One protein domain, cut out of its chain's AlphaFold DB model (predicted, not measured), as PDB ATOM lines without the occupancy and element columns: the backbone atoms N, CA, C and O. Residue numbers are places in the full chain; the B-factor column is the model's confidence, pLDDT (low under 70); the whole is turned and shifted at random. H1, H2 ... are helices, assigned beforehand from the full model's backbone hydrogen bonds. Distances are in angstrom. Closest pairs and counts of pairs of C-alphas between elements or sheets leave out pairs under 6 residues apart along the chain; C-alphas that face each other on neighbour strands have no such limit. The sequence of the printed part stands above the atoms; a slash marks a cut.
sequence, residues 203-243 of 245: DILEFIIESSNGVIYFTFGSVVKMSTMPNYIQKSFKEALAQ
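AT A GLANCE: This is residues 203 to 243 of the 245 residues of an uncharacterized protein of Aphis glycines (UniProt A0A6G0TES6). The longest helix, H2, lies at one end of a flat, open hook of chain, and the shorter helix H1 lies at the other end; the long link of residues 211 to 230 winds between them, and the two helices do not form a shared core. From H1 the link runs away to the turn near residue 222 and on to Pro 230, and H2, which begins at Asn 231, folds back from there. The printed part has 41 residues, with two named helices in the order H1, H2 and no named strand. The class is all helix, although under half of the residues, 19 of the 41, are in named elements. The whole is only just loose, close to extended, with a radius of gyration of the C-alphas of 13.2 A and spans of 34 by 25 by 12 A.

IN THESE COORDINATES: H2 comprises residues 231 to 241 and is 15.3 A long, from C-alpha 231 at (18.815, 51.840, 32.645) to C-alpha 241 at (22.197, 37.040, 31.076). H1 comprises residues 203 to 210 and is 10.5 A long, with C-alpha 203 at (6.881, 28.535, 18.677).

HOW THE PARTS SIT: H2 and H1 are apart, with no C-alpha of the one within 8 A of the other. In both helices every O i to N i+4 pair is within hydrogen-bond range. Residues 235 to 240 of H2 stand free. Residues 227 to 233, of which 231 to 233 belong to H2, stand free too, as do residues 219 to 225 and 209 to 214.

THE WHOLE: The two C-alphas farthest apart, those of Ile 209 and Pro 230, are 34.0 A apart. The first and last printed C-alphas, of Asp 203 and Gln 243, are 24.5 A apart. The link from H1 to H2 is long, with 20 residues. The printed part has no cut. The mean pLDDT of the printed part is 88.7, and no printed residue is under 70.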
ATOM      1  N   ASP A 203       5.591  27.864  18.855       95.38
ATOM      2  CA  ASP A 203       6.881  28.535  18.677       95.38
ATOM      3  C   ASP A 203       7.763  28.462  19.934       95.38
ATOM      4  O   ASP A 203       8.955  28.175  19.852       95.38
ATOM      5  N   ILE A 204       7.174  28.663  21.116       94.25
ATOM      6  CA  ILE A 204       7.888  28.542  22.395       94.25
ATOM      7  C   ILE A 204       8.236  27.083  22.683       94.25
ATOM      8  O   ILE A 204       9.323  26.788  23.178       94.25
ATOM      9  N   LEU A 205       7.316  26.164  22.386       93.81
ATOM     10  CA  LEU A 205       7.545  24.739  22.578       93.81
ATOM     11  C   LEU A 205       8.663  24.227  21.661       93.81
ATOM     12  O   LEU A 205       9.543  23.515  22.133       93.81
ATOM     13  N   GLU A 206       8.651  24.619  20.387       95.25
ATOM     14  CA  GLU A 206       9.695  24.301  19.409       95.25
ATOM     15  C   GLU A 206      11.047  24.863  19.861       95.25
ATOM     16  O   GLU A 206      12.002  24.101  19.985       95.25
ATOM     17  N   PHE A 207      11.105  26.134  20.278       93.56
ATOM     18  CA  PHE A 207      12.316  26.742  20.846       93.56
ATOM     19  C   PHE A 207      12.877  25.968  22.054       93.56
ATOM     20  O   PHE A 207      14.092  25.812  22.189       93.56
ATOM     21  N   ILE A 208      12.007  25.469  22.940       94.50
ATOM     22  CA  ILE A 208      12.426  24.667  24.099       94.50
ATOM     23  C   ILE A 208      12.947  23.293  23.668       94.50
ATOM     24  O   ILE A 208      13.965  22.846  24.195       94.50
ATOM     25  N   ILE A 209      12.256  22.622  22.743       94.44
ATOM     26  CA  ILE A 209      12.596  21.265  22.293       94.44
ATOM     27  C   ILE A 209      13.886  21.255  21.463       94.44
ATOM     28  O   ILE A 209      14.685  20.331  21.599       94.44
ATOM     29  N   GLU A 210      14.100  22.261  20.618       95.25
ATOM     30  CA  GLU A 210      15.280  22.359  19.751       95.25
ATOM     31  C   GLU A 210      16.547  22.807  20.492       95.25
ATOM     32  O   GLU A 210      17.655  22.665  19.968       95.25
ATOM     33  N   SER A 211      16.420  23.329  21.717       92.56
ATOM     34  CA  SER A 211      17.579  23.764  22.489       92.56
ATOM     35  C   SER A 211      18.421  22.583  22.978       92.56
ATOM     36  O   SER A 211      18.002  21.793  23.826       92.56
ATOM     37  N   SER A 212      19.672  22.512  22.518       91.25
ATOM     38  CA  SER A 212      20.651  21.507  22.955       91.25
ATOM     39  C   SER A 212      21.127  21.697  24.400       91.25
ATOM     40  O   SER A 212      21.504  20.723  25.050       91.25
ATOM     41  N   ASN A 213      21.096  22.933  24.907       89.12
ATOM     42  CA  ASN A 213      21.598  23.304  26.236       89.12
ATOM     43  C   ASN A 213      20.468  23.597  27.243       89.12
ATOM     44  O   ASN A 213      20.736  23.985  28.381       89.12
ATOM     45  N   GLY A 214      19.204  23.406  26.847       89.25
ATOM     46  CA  GLY A 214      18.031  23.781  27.635       89.25
ATOM     47  C   GLY A 214      17.672  25.266  27.517       89.25
ATOM     48  O   GLY A 214      18.228  26.005  26.708       89.25
ATOM     49  N   VAL A 215      16.689  25.715  28.299       91.31
ATOM     50  CA  VAL A 215      16.171  27.091  28.239       91.31
ATOM     51  C   VAL A 215      16.116  27.699  29.632       91.31
ATOM     52  O   VAL A 215      15.699  27.049  30.591       91.31
ATOM     53  N   ILE A 216      16.483  28.976  29.732       89.56
ATOM     54  CA  ILE A 216      16.270  29.780  30.935       89.56
ATOM     55  C   ILE A 216      14.975  30.569  30.781       89.56
ATOM     56  O   ILE A 216      14.879  31.483  29.966       89.56
ATOM     57  N   TYR A 217      13.988  30.237  31.612       89.19
ATOM     58  CA  TYR A 217      12.799  31.062  31.787       89.19
ATOM     59  C   TYR A 217      13.052  32.119  32.865       89.19
ATOM     60  O   TYR A 217      13.442  31.801  33.988       89.19
ATOM     61  N   PHE A 218      12.805  33.381  32.525       87.56
ATOM     62  CA  PHE A 218      13.010  34.518  33.411       87.56
ATOM     63  C   PHE A 218      11.818  35.474  33.349       87.56
ATOM     64  O   PHE A 218      11.354  35.839  32.271       87.56
ATOM     65  N   THR A 219      11.316  35.888  34.514       87.56
ATOM     66  CA  THR A 219      10.176  36.803  34.640       87.56
ATOM     67  C   THR A 219      10.265  37.612  35.936       87.56
ATOM     68  O   THR A 219      10.765  37.119  36.945       87.56
ATOM     69  N   PHE A 220       9.743  38.841  35.919       83.25
ATOM     70  CA  PHE A 220       9.561  39.685  37.110       83.25
ATOM     71  C   PHE A 220       8.147  39.577  37.704       83.25
ATOM     72  O   PHE A 220       7.805  40.297  38.643       83.25
ATOM     73  N   GLY A 221       7.314  38.692  37.150       85.38
ATOM     74  CA  GLY A 221       5.891  38.634  37.459       85.38
ATOM     75  C   GLY A 221       5.102  39.759  36.785       85.38
ATOM     76  O   GLY A 221       5.597  40.454  35.901       85.38
ATOM     77  N   SER A 222       3.843  39.919  37.189       82.12
ATOM     78  CA  SER A 222       2.887  40.849  36.568       82.12
ATOM     79  C   SER A 222       2.869  42.254  37.180       82.12
ATOM     80  O   SER A 222       2.221  43.143  36.638       82.12
ATOM     81  N   VAL A 223       3.538  42.461  38.318       77.19
ATOM     82  CA  VAL A 223       3.433  43.709  39.096       77.19
ATOM     83  C   VAL A 223       4.455  44.756  38.650       77.19
ATOM     84  O   VAL A 223       4.135  45.943  38.581       77.19
ATOM     85  N   VAL A 224       5.688  44.327  38.363       77.56
ATOM     86  CA  VAL A 224       6.795  45.224  38.007       77.56
ATOM     87  C   VAL A 224       6.829  45.417  36.500       77.56
ATOM     88  O   VAL A 224       7.027  44.469  35.739       77.56
ATOM     89  N   LYS A 225       6.718  46.669  36.061       77.88
ATOM     90  CA  LYS A 225       6.842  47.002  34.645       77.88
ATOM     91  C   LYS A 225       8.309  47.120  34.254       77.88
ATOM     92  O   LYS A 225       9.000  48.056  34.633       77.88
ATOM     93  N   MET A 226       8.791  46.212  33.413       77.56
ATOM     94  CA  MET A 226      10.196  46.244  32.989       77.56
ATOM     95  C   MET A 226      10.606  47.529  32.273       77.56
ATOM     96  O   MET A 226      11.745  47.970  32.410       77.56
ATOM     97  N   SER A 227       9.682  48.171  31.557       79.81
ATOM     98  CA  SER A 227       9.975  49.418  30.849       79.81
ATOM     99  C   SER A 227      10.232  50.611  31.778       79.81
ATOM    100  O   SER A 227      10.775  51.605  31.311       79.81
ATOM    101  N   THR A 228       9.842  50.547  33.059       80.69
ATOM    102  CA  THR A 228      10.090  51.616  34.052       80.69
ATOM    103  C   THR A 228      11.388  51.405  34.824       80.69
ATOM    104  O   THR A 228      11.832  52.280  35.562       80.69
ATOM    105  N   MET A 229      12.045  50.259  34.641       82.06
ATOM    106  CA  MET A 229      13.286  49.946  35.331       82.06
ATOM    107  C   MET A 229      14.408  50.915  34.912       82.06
ATOM    108  O   MET A 229      14.632  51.089  33.712       82.06
ATOM    109  N   PRO A 230      15.176  51.488  35.859       86.12
ATOM    110  CA  PRO A 230      16.323  52.325  35.532       86.12
ATOM    111  C   PRO A 230      17.325  51.624  34.606       86.12
ATOM    112  O   PRO A 230      17.637  50.444  34.787       86.12
ATOM    113  N   ASN A 231      17.895  52.375  33.659       88.75
ATOM    114  CA  ASN A 231      18.815  51.840  32.645       88.75
ATOM    115  C   ASN A 231      19.990  51.053  33.235       88.75
ATOM    116  O   ASN A 231      20.410  50.060  32.646       88.75
ATOM    117  N   TYR A 232      20.517  51.471  34.390       88.94
ATOM    118  CA  TYR A 232      21.633  50.771  35.025       88.94
ATOM    119  C   TYR A 232      21.235  49.364  35.499       88.94
ATOM    120  O   TYR A 232      22.004  48.432  35.296       88.94
ATOM    121  N   ILE A 233      20.019  49.180  36.031       88.06
ATOM    122  CA  ILE A 233      19.515  47.864  36.458       88.06
ATOM    123  C   ILE A 233      19.244  46.986  35.232       88.06
ATOM    124  O   ILE A 233      19.682  45.837  35.190       88.06
ATOM    125  N   GLN A 234      18.591  47.531  34.195       88.44
ATOM    126  CA  GLN A 234      18.364  46.791  32.947       88.44
ATOM    127  C   GLN A 234      19.682  46.330  32.316       88.44
ATOM    128  O   GLN A 234      19.782  45.201  31.837       88.44
ATOM    129  N   LYS A 235      20.694  47.206  32.315       91.44
ATOM    130  CA  LYS A 235      22.029  46.899  31.802       91.44
ATOM    131  C   LYS A 235      22.675  45.769  32.600       91.44
ATOM    132  O   LYS A 235      23.139  44.821  31.980       91.44
ATOM    133  N   SER A 236      22.614  45.805  33.932       92.00
ATOM    134  CA  SER A 236      23.134  44.720  34.772       92.00
ATOM    135  C   SER A 236      22.474  43.371  34.476       92.00
ATOM    136  O   SER A 236      23.176  42.371  34.365       92.00
ATOM    137  N   PHE A 237      21.149  43.323  34.281       91.06
ATOM    138  CA  PHE A 237      20.473  42.079  33.890       91.06
ATOM    139  C   PHE A 237      20.904  41.589  32.507       91.06
ATOM    140  O   PHE A 237      21.186  40.406  32.346       91.06
ATOM    141  N   LYS A 238      20.996  42.484  31.515       90.56
ATOM    142  CA  LYS A 238      21.457  42.130  30.162       90.56
ATOM    143  C   LYS A 238      22.886  41.590  30.176       90.56
ATOM    144  O   LYS A 238      23.152  40.581  29.538       90.56
ATOM    145  N   GLU A 239      23.785  42.232  30.917       94.75
ATOM    146  CA  GLU A 239      25.185  41.810  31.043       94.75
ATOM    147  C   GLU A 239      25.333  40.474  31.776       94.75
ATOM    148  O   GLU A 239      26.187  39.674  31.405       94.75
ATOM    149  N   ALA A 240      24.510  40.215  32.796       93.94
ATOM    150  CA  ALA A 240      24.511  38.937  33.504       93.94
ATOM    151  C   ALA A 240      23.945  37.804  32.634       93.94
ATOM    152  O   ALA A 240      24.549  36.740  32.545       93.94
ATOM    153  N   LEU A 241      22.817  38.037  31.954       91.44
ATOM    154  CA  LEU A 241      22.197  37.040  31.076       91.44
ATOM    155  C   LEU A 241      23.051  36.750  29.834       91.44
ATOM    156  O   LEU A 241      23.070  35.616  29.376       91.44
ATOM    157  N   ALA A 242      23.812  37.729  29.333       91.88
ATOM    158  CA  ALA A 242      24.747  37.532  28.222       91.88
ATOM    159  C   ALA A 242      25.967  36.659  28.574       91.88
ATOM    160  O   ALA A 242      26.688  36.243  27.671       91.88
ATOM    161  N   GLN A 243      26.230  36.408  29.861       91.88
ATOM    162  CA  GLN A 243      27.300  35.507  30.311       91.88
ATOM    163  C   GLN A 243      26.842  34.052  30.437       91.88
ATOM    164  O   GLN A 243      27.674  33.171  30.653       91.88
TER     165      GLN A 243